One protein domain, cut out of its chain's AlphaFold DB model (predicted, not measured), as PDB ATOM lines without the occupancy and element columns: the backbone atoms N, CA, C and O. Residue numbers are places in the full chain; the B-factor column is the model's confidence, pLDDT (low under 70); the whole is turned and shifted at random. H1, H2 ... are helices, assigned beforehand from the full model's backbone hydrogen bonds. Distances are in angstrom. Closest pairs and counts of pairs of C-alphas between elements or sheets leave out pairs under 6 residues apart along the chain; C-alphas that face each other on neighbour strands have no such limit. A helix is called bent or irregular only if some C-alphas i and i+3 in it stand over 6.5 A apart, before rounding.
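Overview. This is residues 4 to 106 of the 110 residues of the protein "Acyl_transf_3 domain-containing protein" of termite gut metagenome (UniProt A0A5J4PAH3). Two long helices, H2 and H3, cross near their middles as a loose X with a tight link joining one pair of ends, while a shorter bent helix, H1, is held away from them on the side of H2 opposite to H3. The contact of H2 with H3 is the one place where helices meet, and H1 sticks out as a free arm. The printed part has 103 residues, with three named helices in the order H1, H2, H3 and no named strand, and its class is all helix. The whole is only just loose, close to extended, with a radius of gyration of the C-alphas of 19.1 A and spans of 52 by 45 by 27 A.

Along the chain. H1, residues 4 to 23, begins at C-alpha 4 at (152.935, 222.077, 213.040). By its hydrogen bonds it was assigned as one helix, but it is bent: C-alphas 11 and 14 are 6.7 A apart. Its arms are H1a, residues 4 to 11, 10.4 A long, and H1b, residues 14 to 23, 14.2 A long. H2, residues 29 to 63, begins at C-alpha 29 at (131.548, 189.516, 197.128) and is 49.0 A from first to last C-alpha. It has a kink of 41 degrees near residue 46, and it is neither bent nor irregular, but only just: C-alphas 48 and 51 are 6.3 A apart. H3, residues 67 to 106, is the longest helix, with 40 residues and 51.1 A, and ends at C-alpha 106 at (147.534, 173.353, 208.177). It is irregular, with C-alphas 69 and 72 at 7.4 A, and has a kink of 32 degrees near residue 89.

Arrangement. H1a and H1b stand at a shallow tilt of 28 degrees. Both arms are apart from H2 and from H3. H2 touches H3 with residues 40 to 49 alone, and H3 touches H2 with residues 81 to 89 alone. Their closest C-alphas are those of Pro 44 and Ser 85, 4.8 A apart. They run opposite ways at a steep tilt of 49 degrees. Every O i to N i+4 pair is within hydrogen-bond range in H1a and H1b, against 26 of 31 in H2 and 30 of 36 in H3.

Size, cuts and confidence. The C-alphas farthest apart are those of Lys 64 and Asn 106, 54.3 A. Residues 4 to 25, 27 to 34, 61 to 69 and 98 to 106 stand free, and the body without them spans 38 by 25 by 16 A. The printed part has no cut, and the links H1 to H2 and H2 to H3 are tight. The mean pLDDT of the printed part is 85.5, and residues 25 to 27, 67 and 106 are under 70.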
ATOM      1  N   ILE A   4     154.376 221.981 212.762       93.38
ATOM      2  CA  ILE A   4     152.935 222.077 213.040       93.38
ATOM      3  C   ILE A   4     152.145 221.237 212.034       93.38
ATOM      4  O   ILE A   4     151.275 220.464 212.426       93.38
ATOM      5  N   TYR A   5     152.475 221.346 210.745       92.62
ATOM      6  CA  TYR A   5     151.835 220.553 209.697       92.62
ATOM      7  C   TYR A   5     152.060 219.054 209.925       92.62
ATOM      8  O   TYR A   5     151.103 218.286 209.925       92.62
ATOM      9  N   GLU A   6     153.303 218.646 210.188       93.19
ATOM     10  CA  GLU A   6     153.648 217.241 210.444       93.19
ATOM     11  C   GLU A   6     152.895 216.695 211.665       93.19
ATOM     12  O   GLU A   6     152.309 215.616 211.604       93.19
ATOM     13  N   SER A   7     152.826 217.480 212.743       94.44
ATOM     14  CA  SER A   7     152.122 217.100 213.972       94.44
ATOM     15  C   SER A   7     150.613 216.956 213.753       94.44
ATOM     16  O   SER A   7     150.025 215.976 214.199       94.44
ATOM     17  N   VAL A   8     149.979 217.878 213.017       95.31
ATOM     18  CA  VAL A   8     148.551 217.778 212.661       95.31
ATOM     19  C   VAL A   8     148.287 216.547 211.793       95.31
ATOM     20  O   VAL A   8     147.326 215.815 212.034       95.31
ATOM     21  N   VAL A   9     149.148 216.271 210.811       95.19
ATOM     22  CA  VAL A   9     149.006 215.093 209.946       95.19
ATOM     23  C   VAL A   9     149.119 213.798 210.755       95.19
ATOM     24  O   VAL A   9     148.283 212.908 210.606       95.19
ATOM     25  N   ILE A  10     150.103 213.700 211.646       94.88
ATOM     26  CA  ILE A  10     150.354 212.481 212.425       94.88
ATOM     27  C   ILE A  10     149.283 212.265 213.502       94.88
ATOM     28  O   ILE A  10     148.830 211.138 213.681       94.88
ATOM     29  N   ILE A  11     148.868 213.317 214.215       96.25
ATOM     30  CA  ILE A  11     147.942 213.206 215.355       96.25
ATOM     31  C   ILE A  11     146.484 213.110 214.893       96.25
ATOM     32  O   ILE A  11     145.683 212.446 215.544       96.25
ATOM     33  N   VAL A  12     146.123 213.766 213.786       95.38
ATOM     34  CA  VAL A  12     144.721 213.878 213.350       95.38
ATOM     35  C   VAL A  12     144.473 213.103 212.061       95.38
ATOM     36  O   VAL A  12     143.595 212.242 212.016       95.38
ATOM     37  N   VAL A  13     145.246 213.374 211.006       95.12
ATOM     38  CA  VAL A  13     144.943 212.858 209.660       95.12
ATOM     39  C   VAL A  13     145.175 211.350 209.563       95.12
ATOM     40  O   VAL A  13     144.293 210.632 209.097       95.12
ATOM     41  N   PHE A  14     146.318 210.841 210.028       94.69
ATOM     42  CA  PHE A  14     146.600 209.403 209.978       94.69
ATOM     43  C   PHE A  14     145.600 208.565 210.790       94.69
ATOM     44  O   PHE A  14     145.054 207.616 210.219       94.69
ATOM     45  N   PRO A  15     145.264 208.903 212.052       94.31
ATOM     46  CA  PRO A  15     144.245 208.169 212.796       94.31
ATOM     47  C   PRO A  15     142.865 208.216 212.143       94.31
ATOM     48  O   PRO A  15     142.179 207.199 212.135       94.31
ATOM     49  N   LEU A  16     142.467 209.347 211.546       93.31
ATOM     50  CA  LEU A  16     141.202 209.441 210.811       93.31
ATOM     51  C   LEU A  16     141.171 208.505 209.602       93.31
ATOM     52  O   LEU A  16     140.199 207.774 209.424       93.31
ATOM     53  N   ILE A  17     142.240 208.475 208.802       91.50
ATOM     54  CA  ILE A  17     142.352 207.563 207.654       91.50
ATOM     55  C   ILE A  17     142.253 206.104 208.122       91.50
ATOM     56  O   ILE A  17     141.518 205.314 207.526       91.50
ATOM     57  N   VAL A  18     142.945 205.748 209.210       90.44
ATOM     58  CA  VAL A  18     142.896 204.396 209.788       90.44
ATOM     59  C   VAL A  18     141.498 204.067 210.310       90.44
ATOM     60  O   VAL A  18     140.990 202.986 210.024       90.44
ATOM     61  N   TYR A  19     140.846 204.992 211.019       90.75
ATOM     62  CA  TYR A  19     139.486 204.812 211.531       90.75
ATOM     63  C   TYR A  19     138.484 204.583 210.398       90.75
ATOM     64  O   TYR A  19     137.671 203.661 210.471       90.75
ATOM     65  N   MET A  20     138.569 205.374 209.326       86.69
ATOM     66  CA  MET A  20     137.726 205.214 208.140       86.69
ATOM     67  C   MET A  20     137.974 203.872 207.442       86.69
ATOM     68  O   MET A  20     137.019 203.208 207.045       86.69
ATOM     69  N   GLY A  21     139.235 203.446 207.326       83.50
ATOM     70  CA  GLY A  21     139.591 202.151 206.744       83.50
ATOM     71  C   GLY A  21     139.129 200.958 207.585       83.50
ATOM     72  O   GLY A  21     138.620 199.987 207.035       83.50
ATOM     73  N   ALA A  22     139.257 201.040 208.912       81.94
ATOM     74  CA  ALA A  22     138.846 199.990 209.844       81.94
ATOM     75  C   ALA A  22     137.319 199.894 210.005       81.94
ATOM     76  O   ALA A  22     136.790 198.801 210.193       81.94
ATOM     77  N   SER A  23     136.610 201.024 209.909       77.19
ATOM     78  CA  SER A  23     135.142 201.084 210.004       77.19
ATOM     79  C   SER A  23     134.441 200.751 208.681       77.19
ATOM     80  O   SER A  23     133.221 200.588 208.642       77.19
ATOM     81  N   GLY A  24     135.193 200.667 207.579       72.25
ATOM     82  CA  GLY A  24     134.675 200.314 206.265       72.25
ATOM     83  C   GLY A  24     134.367 198.823 206.157       72.25
ATOM     84  O   GLY A  24     135.242 198.018 205.845       72.25
ATOM     85  N   GLU A  25     133.108 198.434 206.343       65.88
ATOM     86  CA  GLU A  25     132.671 197.086 205.977       65.88
ATOM     87  C   GLU A  25     132.666 196.931 204.450       65.88
ATOM     88  O   GLU A  25     131.920 197.608 203.737       65.88
ATOM     89  N   VAL A  26     133.462 195.994 203.928       69.56
ATOM     90  CA  VAL A  26     133.448 195.647 202.500       69.56
ATOM     91  C   VAL A  26     132.176 194.848 202.190       69.56
ATOM     92  O   VAL A  26     132.163 193.616 202.165       69.56
ATOM     93  N   LYS A  27     131.072 195.563 201.970       64.62
ATOM     94  CA  LYS A  27     129.770 194.976 201.639       64.62
ATOM     95  C   LYS A  27     129.759 194.523 200.180       64.62
ATOM     96  O   LYS A  27     129.536 195.307 199.265       64.62
ATOM     97  N   GLY A  28     130.010 193.232 199.957       76.44
ATOM     98  CA  GLY A  28     129.796 192.577 198.663       76.44
ATOM     99  C   GLY A  28     130.943 191.677 198.207       76.44
ATOM    100  O   GLY A  28     132.122 192.020 198.297       76.44
ATOM    101  N   LYS A  29     130.588 190.516 197.637       75.00
ATOM    102  CA  LYS A  29     131.548 189.516 197.128       75.00
ATOM    103  C   LYS A  29     132.487 190.080 196.050       75.00
ATOM    104  O   LYS A  29     133.641 189.667 195.978       75.00
ATOM    105  N   TYR A  30     132.006 191.010 195.222       80.44
ATOM    106  CA  TYR A  30     132.809 191.652 194.176       80.44
ATOM    107  C   TYR A  30     133.823 192.643 194.749       80.44
ATOM    108  O   TYR A  30     135.005 192.542 194.426       80.44
ATOM    109  N   ALA A  31     133.392 193.532 195.649       81.75
ATOM    110  CA  ALA A  31     134.274 194.496 196.305       81.75
ATOM    111  C   ALA A  31     135.408 193.786 197.063       81.75
ATOM    112  O   ALA A  31     136.575 194.113 196.878       81.75
ATOM    113  N   SER A  32     135.087 192.723 197.808       81.75
ATOM    114  CA  SER A  32     136.087 191.917 198.520       81.75
ATOM    115  C   SER A  32     137.118 191.275 197.582       81.75
ATOM    116  O   SER A  32     138.315 191.309 197.869       81.75
ATOM    117  N   LYS A  33     136.691 190.745 196.426       82.12
ATOM    118  CA  LYS A  33     137.616 190.182 195.427       82.12
ATOM    119  C   LYS A  33     138.551 191.237 194.843       82.12
ATOM    120  O   LYS A  33     139.738 190.959 194.705       82.12
ATOM    121  N   VAL A  34     138.035 192.422 194.514       84.88
ATOM    122  CA  VAL A  34     138.846 193.517 193.962       84.88
ATOM    123  C   VAL A  34     139.831 194.036 195.008       84.88
ATOM    124  O   VAL A  34     141.018 194.120 194.713       84.88
ATOM    125  N   CYS A  35     139.386 194.292 196.242       83.44
ATOM    126  CA  CYS A  35     140.266 194.695 197.341       83.44
ATOM    127  C   CYS A  35     141.369 193.662 197.592       83.44
ATOM    128  O   CYS A  35     142.531 194.025 197.747       83.44
ATOM    129  N   LYS A  36     141.028 192.367 197.571       83.69
ATOM    130  CA  LYS A  36     142.013 191.294 197.721       83.69
ATOM    131  C   LYS A  36     143.001 191.254 196.559       83.69
ATOM    132  O   LYS A  36     144.190 191.113 196.800       83.69
ATOM    133  N   PHE A  37     142.533 191.402 195.322       85.19
ATOM    134  CA  PHE A  37     143.405 191.436 194.148       85.19
ATOM    135  C   PHE A  37     144.369 192.630 194.181       85.19
ATOM    136  O   PHE A  37     145.564 192.456 193.960       85.19
ATOM    137  N   LEU A  38     143.864 193.823 194.512       85.50
ATOM    138  CA  LEU A  38     144.672 195.035 194.672       85.50
ATOM    139  C   LEU A  38     145.685 194.898 195.819       85.50
ATOM    140  O   LEU A  38     146.825 195.335 195.690       85.50
ATOM    141  N   GLY A  39     145.297 194.248 196.918       84.69
ATOM    142  CA  GLY A  39     146.209 193.914 198.009       84.69
ATOM    143  C   GLY A  39     147.292 192.922 197.578       84.69
ATOM    144  O   GLY A  39     148.475 193.186 197.771       84.69
ATOM    145  N   ASP A  40     146.905 191.822 196.931       86.38
ATOM    146  CA  ASP A  40     147.815 190.764 196.483       86.38
ATOM    147  C   ASP A  40     148.847 191.287 195.465       86.38
ATOM    148  O   ASP A  40     150.017 190.927 195.550       86.38
ATOM    149  N   ILE A  41     148.460 192.174 194.539       89.44
ATOM    150  CA  ILE A  41     149.392 192.761 193.560       89.44
ATOM    151  C   ILE A  41     150.286 193.856 194.154       89.44
ATOM    152  O   ILE A  41     151.389 194.075 193.654       89.44
ATOM    153  N   SER A  42     149.853 194.535 195.222       87.19
ATOM    154  CA  SER A  42     150.629 195.628 195.819       87.19
ATOM    155  C   SER A  42     152.020 195.170 196.271       87.19
ATOM    156  O   SER A  42     153.005 195.863 196.021       87.19
ATOM    157  N   TYR A  43     152.120 193.967 196.844       85.19
ATOM    158  CA  TYR A  43     153.375 193.399 197.336       85.19
ATOM    159  C   TYR A  43     154.446 193.237 196.235       85.19
ATOM    160  O   TYR A  43     155.506 193.862 196.339       85.19
ATOM    161  N   PRO A  44     154.197 192.497 195.136       87.81
ATOM    162  CA  PRO A  44     155.159 192.382 194.045       87.81
ATOM    163  C   PRO A  44     155.356 193.694 193.272       87.81
ATOM    164  O   PRO A  44     156.403 193.869 192.647       87.81
ATOM    165  N   VAL A  45     154.400 194.631 193.296       90.12
ATOM    166  CA  VAL A  45     154.594 195.984 192.733       90.12
ATOM    167  C   VAL A  45     155.651 196.752 193.504       90.12
ATOM    168  O   VAL A  45     156.580 197.256 192.880       90.12
ATOM    169  N   TYR A  46     155.576 196.796 194.833       86.31
ATOM    170  CA  TYR A  46     156.606 197.462 195.630       86.31
ATOM    171  C   TYR A  46     157.982 196.838 195.397       86.31
ATOM    172  O   TYR A  46     158.944 197.553 195.116       86.31
ATOM    173  N   LEU A  47     158.062 195.508 195.428       89.00
ATOM    174  CA  LEU A  47     159.313 194.769 195.254       89.00
ATOM    175  C   LEU A  47     160.022 195.092 193.929       89.00
ATOM    176  O   LEU A  47     161.238 195.260 193.905       89.00
ATOM    177  N   VAL A  48     159.261 195.204 192.838       91.25
ATOM    178  CA  VAL A  48     159.801 195.488 191.500       91.25
ATOM    179  C   VAL A  48     160.028 196.988 191.285       91.25
ATOM    180  O   VAL A  48     161.028 197.385 190.690       91.25
ATOM    181  N   ASN A  49     159.128 197.843 191.772       91.25
ATOM    182  CA  ASN A  49     159.190 199.281 191.527       91.25
ATOM    183  C   ASN A  49     160.374 199.961 192.231       91.25
ATOM    184  O   ASN A  49     161.036 200.797 191.617       91.25
ATOM    185  N   TYR A  50     160.669 199.588 193.481       87.88
ATOM    186  CA  TYR A  50     161.758 200.187 194.261       87.88
ATOM    187  C   TYR A  50     163.128 200.150 193.557       87.88
ATOM    188  O   TYR A  50     163.719 201.210 193.354       87.88
ATOM    189  N   PRO A  51     163.671 198.991 193.147       89.38
ATOM    190  CA  PRO A  51     164.977 198.956 192.487       89.38
ATOM    191  C   PRO A  51     164.975 199.728 191.160       89.38
ATOM    192  O   PRO A  51     165.941 200.421 190.840       89.38
ATOM    193  N   ILE A  52     163.871 199.671 190.415       88.12
ATOM    194  CA  ILE A  52     163.727 200.364 189.134       88.12
ATOM    195  C   ILE A  52     163.776 201.882 189.316       88.12
ATOM    196  O   ILE A  52     164.471 202.556 188.555       88.12
ATOM    197  N   ILE A  53     163.102 202.434 190.331       88.25
ATOM    198  CA  ILE A  53     163.116 203.883 190.551       88.25
ATOM    199  C   ILE A  53     164.496 204.384 190.990       88.25
ATOM    200  O   ILE A  53     164.910 205.467 190.578       88.25
ATOM    201  N   TYR A  54     165.259 203.588 191.744       87.69
ATOM    202  CA  TYR A  54     166.647 203.917 192.085       87.69
ATOM    203  C   TYR A  54     167.559 203.940 190.854       87.69
ATOM    204  O   TYR A  54     168.347 204.871 190.683       87.69
ATOM    205  N   ILE A  55     167.425 202.959 189.958       87.06
ATOM    206  CA  ILE A  55     168.189 202.933 188.702       87.06
ATOM    207  C   ILE A  55     167.810 204.137 187.832       87.06
ATOM    208  O   ILE A  55     168.681 204.835 187.313       87.06
ATOM    209  N   TRP A  56     166.513 204.415 187.716       83.94
ATOM    210  CA  TRP A  56     165.979 205.518 186.925       83.94
ATOM    211  C   TRP A  56     166.445 206.891 187.425       83.94
ATOM    212  O   TRP A  56     166.943 207.707 186.650       83.94
ATOM    213  N   THR A  57     166.353 207.137 188.733       83.69
ATOM    214  CA  THR A  57     166.817 208.390 189.354       83.69
ATOM    215  C   THR A  57     168.337 208.557 189.239       83.69
ATOM    216  O   THR A  57     168.822 209.655 188.945       83.69
ATOM    217  N   GLY A  58     169.105 207.470 189.364       85.19
ATOM    218  CA  GLY A  58     170.548 207.464 189.109       85.19
ATOM    219  C   GLY A  58     170.918 207.747 187.647       85.19
ATOM    220  O   GLY A  58     171.944 208.367 187.379       85.19
ATOM    221  N   TYR A  59     170.079 207.338 186.696       82.88
ATOM    222  CA  TYR A  59     170.278 207.604 185.271       82.88
ATOM    223  C   TYR A  59     169.967 209.063 184.908       82.88
ATOM    224  O   TYR A  59     170.813 209.741 184.317       82.88
ATOM    225  N   ILE A  60     168.800 209.573 185.321       82.50
ATOM    226  CA  ILE A  60     168.371 210.955 185.043       82.50
ATOM    227  C   ILE A  60     169.329 211.975 185.656       82.50
ATOM    228  O   ILE A  60     169.668 212.968 185.009       82.50
ATOM    229  N   SER A  61     169.806 211.730 186.879       79.44
ATOM    230  CA  SER A  61     170.730 212.652 187.555       79.44
ATOM    231  C   SER A  61     172.035 212.875 186.779       79.44
ATOM    232  O   SER A  61     172.633 213.943 186.892       79.44
ATOM    233  N   LYS A  62     172.452 211.911 185.946       79.12
ATOM    234  CA  LYS A  62     173.652 212.008 185.101       79.12
ATOM    235  C   LYS A  62     173.389 212.595 183.716       79.12
ATOM    236  O   LYS A  62     174.277 213.228 183.158       79.12
ATOM    237  N   THR A  63     172.202 212.378 183.153       75.12
ATOM    238  CA  THR A  63     171.875 212.764 181.768       75.12
ATOM    239  C   THR A  63     171.139 214.100 181.644       75.12
ATOM    240  O   THR A  63     171.127 214.663 180.557       75.12
ATOM    241  N   LYS A  64     170.573 214.645 182.735       73.25
ATOM    242  CA  LYS A  64     169.802 215.909 182.754       73.25
ATOM    243  C   LYS A  64     168.658 215.978 181.725       73.25
ATOM    244  O   LYS A  64     168.291 217.071 181.302       73.25
ATOM    245  N   TYR A  65     168.081 214.839 181.339       73.56
ATOM    246  CA  TYR A  65     166.915 214.832 180.456       73.56
ATOM    247  C   TYR A  65     165.727 215.554 181.087       73.56
ATOM    248  O   TYR A  65     165.469 215.455 182.291       73.56
ATOM    249  N   THR A  66     164.970 216.248 180.246       73.81
ATOM    250  CA  THR A  66     163.755 216.939 180.666       73.81
ATOM    251  C   THR A  66     162.630 215.918 180.874       73.81
ATOM    252  O   THR A  66     162.556 214.902 180.177       73.81
ATOM    253  N   PHE A  67     161.701 216.174 181.804       68.62
ATOM    254  CA  PHE A  67     160.565 215.270 182.065       68.62
ATOM    255  C   PHE A  67     159.739 214.995 180.791       68.62
ATOM    256  O   PHE A  67     159.288 213.874 180.563       68.62
ATOM    257  N   ALA A  68     159.626 216.005 179.923       73.62
ATOM    258  CA  ALA A  68     158.945 215.937 178.631       73.62
ATOM    259  C   ALA A  68     159.640 215.043 177.587       73.62
ATOM    260  O   ALA A  68     158.996 214.624 176.635       73.62
ATOM    261  N   GLU A  69     160.921 214.721 177.751       78.00
ATOM    262  CA  GLU A  69     161.649 213.813 176.848       78.00
ATOM    263  C   GLU A  69     161.609 212.372 177.368       78.00
ATOM    264  O   GLU A  69     161.636 211.410 176.603       78.00
ATOM    265  N   SER A  70     161.492 212.216 178.689       78.69
ATOM    266  CA  SER A  70     161.581 210.921 179.368       78.69
ATOM    267  C   SER A  70     160.224 210.253 179.613       78.69
ATOM    268  O   SER A  70     160.183 209.107 180.060       78.69
ATOM    269  N   TYR A  71     159.107 210.940 179.342       83.06
ATOM    270  CA  TYR A  71     157.770 210.450 179.700       83.06
ATOM    271  C   TYR A  71     157.405 209.123 179.026       83.06
ATOM    272  O   TYR A  71     156.799 208.268 179.668       83.06
ATOM    273  N   TRP A  72     157.813 208.908 177.769       84.69
ATOM    274  CA  TRP A  72     157.579 207.640 177.074       84.69
ATOM    275  C   TRP A  72     158.299 206.478 177.748       84.69
ATOM    276  O   TRP A  72     157.727 205.404 177.920       84.69
ATOM    277  N   VAL A  73     159.539 206.711 178.175       85.00
ATOM    278  CA  VAL A  73     160.338 205.710 178.882       85.00
ATOM    279  C   VAL A  73     159.747 205.450 180.267       85.00
ATOM    280  O   VAL A  73     159.608 204.295 180.655       85.00
ATOM    281  N   ALA A  74     159.310 206.491 180.979       85.56
ATOM    282  CA  ALA A  74     158.627 206.344 182.264       85.56
ATOM    283  C   ALA A  74     157.322 205.536 182.139       85.56
ATOM    284  O   ALA A  74     157.052 204.671 182.973       85.56
ATOM    285  N   LEU A  75     156.540 205.762 181.077       89.81
ATOM    286  CA  LEU A  75     155.320 205.008 180.792       89.81
ATOM    287  C   LEU A  75     155.637 203.539 180.480       89.81
ATOM    288  O   LEU A  75     154.996 202.643 181.028       89.81
ATOM    289  N   LEU A  76     156.662 203.276 179.666       90.12
ATOM    290  CA  LEU A  76     157.118 201.915 179.366       90.12
ATOM    291  C   LEU A  76     157.555 201.194 180.647       90.12
ATOM    292  O   LEU A  76     157.100 200.085 180.918       90.12
ATOM    293  N   VAL A  77     158.376 201.847 181.471       88.75
ATOM    294  CA  VAL A  77     158.826 201.320 182.764       88.75
ATOM    295  C   VAL A  77     157.640 201.028 183.681       88.75
ATOM    296  O   VAL A  77     157.608 199.975 184.311       88.75
ATOM    297  N   PHE A  78     156.639 201.905 183.729       89.38
ATOM    298  CA  PHE A  78     155.423 201.689 184.511       89.38
ATOM    299  C   PHE A  78     154.660 200.433 184.066       89.38
ATOM    300  O   PHE A  78     154.330 199.583 184.895       89.38
ATOM    301  N   VAL A  79     154.431 200.271 182.759       93.06
ATOM    302  CA  VAL A  79     153.771 199.076 182.207       93.06
ATOM    303  C   VAL A  79     154.595 197.818 182.494       93.06
ATOM    304  O   VAL A  79     154.037 196.790 182.879       93.06
ATOM    305  N   LEU A  80     155.921 197.902 182.366       91.62
ATOM    306  CA  LEU A  80     156.839 196.794 182.615       91.62
ATOM    307  C   LEU A  80     156.848 196.375 184.091       91.62
ATOM    308  O   LEU A  80     156.794 195.181 184.373       91.62
ATOM    309  N   VAL A  81     156.840 197.331 185.026       91.94
ATOM    310  CA  VAL A  81     156.694 197.068 186.467       91.94
ATOM    311  C   VAL A  81     155.400 196.303 186.724       91.94
ATOM    312  O   VAL A  81     155.441 195.241 187.333       91.94
ATOM    313  N   ILE A  82     154.262 196.782 186.213       91.19
ATOM    314  CA  ILE A  82     152.964 196.122 186.419       91.19
ATOM    315  C   ILE A  82     152.957 194.708 185.831       91.19
ATOM    316  O   ILE A  82     152.471 193.774 186.474       91.19
ATOM    317  N   ALA A  83     153.497 194.538 184.622       91.88
ATOM    318  CA  ALA A  83     153.568 193.246 183.954       91.88
ATOM    319  C   ALA A  83     154.431 192.250 184.742       91.88
ATOM    320  O   ALA A  83     153.996 191.123 184.996       91.88
ATOM    321  N   LEU A  84     155.618 192.674 185.189       91.19
ATOM    322  CA  LEU A  84     156.500 191.861 186.024       91.19
ATOM    323  C   LEU A  84     155.850 191.517 187.359       91.19
ATOM    324  O   LEU A  84     155.874 190.359 187.761       91.19
ATOM    325  N   SER A  85     155.202 192.470 188.023       90.88
ATOM    326  CA  SER A  85     154.528 192.209 189.293       90.88
ATOM    327  C   SER A  85     153.371 191.224 189.140       90.88
ATOM    328  O   SER A  85     153.217 190.330 189.970       90.88
ATOM    329  N   CYS A  86     152.606 191.314 188.046       89.81
ATOM    330  CA  CYS A  86     151.599 190.310 187.696       89.81
ATOM    331  C   CYS A  86     152.219 188.921 187.481       89.81
ATOM    332  O   CYS A  86     151.649 187.917 187.920       89.81
ATOM    333  N   ALA A  87     153.368 188.853 186.804       89.88
ATOM    334  CA  ALA A  87     154.080 187.604 186.559       89.88
ATOM    335  C   ALA A  87     154.613 186.997 187.866       89.88
ATOM    336  O   ALA A  87     154.335 185.833 188.148       89.88
ATOM    337  N   CYS A  88     155.288 187.786 188.706       88.44
ATOM    338  CA  CYS A  88     155.782 187.366 190.017       88.44
ATOM    339  C   CYS A  88     154.650 186.867 190.921       88.44
ATOM    340  O   CYS A  88     154.789 185.812 191.543       88.44
ATOM    341  N   LEU A  89     153.508 187.565 190.936       88.25
ATOM    342  CA  LEU A  89     152.341 187.167 191.721       88.25
ATOM    343  C   LEU A  89     151.843 185.769 191.331       88.25
ATOM    344  O   LEU A  89     151.609 184.925 192.196       88.25
ATOM    345  N   LYS A  90     151.677 185.519 190.026       85.94
ATOM    346  CA  LYS A  90     151.118 184.259 189.514       85.94
ATOM    347  C   LYS A  90     152.115 183.102 189.530       85.94
ATOM    348  O   LYS A  90     151.711 181.980 189.816       85.94
ATOM    349  N   LEU A  91     153.381 183.360 189.204       85.25
ATOM    350  CA  LEU A  91     154.394 182.318 189.008       85.25
ATOM    351  C   LEU A  91     155.125 181.932 190.295       85.25
ATOM    352  O   LEU A  91     155.591 180.800 190.393       85.25
ATOM    353  N   TYR A  92     155.234 182.841 191.268       83.94
ATOM    354  CA  TYR A  92     156.042 182.612 192.466       83.94
ATOM    355  C   TYR A  92     155.280 182.882 193.762       83.94
ATOM    356  O   TYR A  92     155.174 181.996 194.606       83.94
ATOM    357  N   ASP A  93     154.699 184.071 193.909       86.44
ATOM    358  CA  ASP A  93     154.150 184.515 195.191       86.44
ATOM    359  C   ASP A  93     152.981 183.630 195.653       86.44
ATOM    360  O   ASP A  93     153.031 183.017 196.717       86.44
ATOM    361  N   LEU A  94     151.968 183.443 194.799       87.00
ATOM    362  CA  LEU A  94     150.831 182.561 195.079       87.00
ATOM    363  C   LEU A  94     151.217 181.088 195.320       87.00
ATOM    364  O   LEU A  94     150.748 180.529 196.318       87.00
ATOM    365  N   PRO A  95     152.025 180.419 194.471       85.81
ATOM    366  CA  PRO A  95     152.381 179.020 194.705       85.81
ATOM    367  C   PRO A  95     153.218 178.832 195.973       85.81
ATOM    368  O   PRO A  95     152.936 177.915 196.747       85.81
ATOM    369  N   VAL A  96     154.186 179.714 196.237       88.06
ATOM    370  CA  VAL A  96     155.004 179.654 197.458       88.06
ATOM    371  C   VAL A  96     154.153 179.939 198.692       88.06
ATOM    372  O   VAL A  96     154.248 179.206 199.678       88.06
ATOM    373  N   ARG A  97     153.259 180.934 198.633       86.31
ATOM    374  CA  ARG A  97     152.319 181.250 199.718       86.31
ATOM    375  C   ARG A  97     151.435 180.053 200.053       86.31
ATOM    376  O   ARG A  97     151.346 179.675 201.218       86.31
ATOM    377  N   ASN A  98     150.845 179.414 199.045       86.88
ATOM    378  CA  ASN A  98     150.010 178.227 199.240       86.88
ATOM    379  C   ASN A  98     150.820 177.046 199.806       86.88
ATOM    380  O   ASN A  98     150.344 176.336 200.692       86.88
ATOM    381  N   TRP A  99     152.057 176.848 199.339       89.75
ATOM    382  CA  TRP A  99     152.947 175.808 199.859       89.75
ATOM    383  C   TRP A  99     153.296 176.031 201.336       89.75
ATOM    384  O   TRP A  99     153.173 175.106 202.142       89.75
ATOM    385  N   LEU A 100     153.664 177.258 201.717       87.50
ATOM    386  CA  LEU A 100     153.973 177.619 203.103       87.50
ATOM    387  C   LEU A 100     152.756 177.462 204.021       87.50
ATOM    388  O   LEU A 100     152.878 176.889 205.104       87.50
ATOM    389  N   GLN A 101     151.578 177.917 203.580       88.38
ATOM    390  CA  GLN A 101     150.331 177.762 204.333       88.38
ATOM    391  C   GLN A 101     150.019 176.286 204.602       88.38
ATOM    392  O   GLN A 101     149.723 175.907 205.736       88.38
ATOM    393  N   ASN A 102     150.167 175.429 203.592       86.19
ATOM    394  CA  ASN A 102     149.952 173.994 203.752       86.19
ATOM    395  C   ASN A 102     151.000 173.334 204.654       86.19
ATOM    396  O   ASN A 102     150.661 172.452 205.440       86.19
ATOM    397  N   LYS A 103     152.261 173.766 204.573       84.44
ATOM    398  CA  LYS A 103     153.362 173.163 205.328       84.44
ATOM    399  C   LYS A 103     153.364 173.538 206.813       84.44
ATOM    400  O   LYS A 103     153.692 172.686 207.636       84.44
ATOM    401  N   PHE A 104     153.022 174.784 207.151       86.75
ATOM    402  CA  PHE A 104     153.175 175.322 208.510       86.75
ATOM    403  C   PHE A 104     151.856 175.627 209.224       86.75
ATOM    404  O   PHE A 104     151.770 175.417 210.429       86.75
ATOM    405  N   ILE A 105     150.820 176.084 208.513       80.12
ATOM    406  CA  ILE A 105     149.550 176.484 209.145       80.12
ATOM    407  C   ILE A 105     148.598 175.289 209.251       80.12
ATOM    408  O   ILE A 105     148.047 175.027 210.317       80.12
ATOM    409  N   ASN A 106     148.448 174.504 208.179       64.50
ATOM    410  CA  ASN A 106     147.534 173.353 208.177       64.50
ATOM    411  C   ASN A 106     148.047 172.145 208.981       64.50
ATOM    412  O   ASN A 106     147.269 171.244 209.280       64.50
TER     413      ASN A 106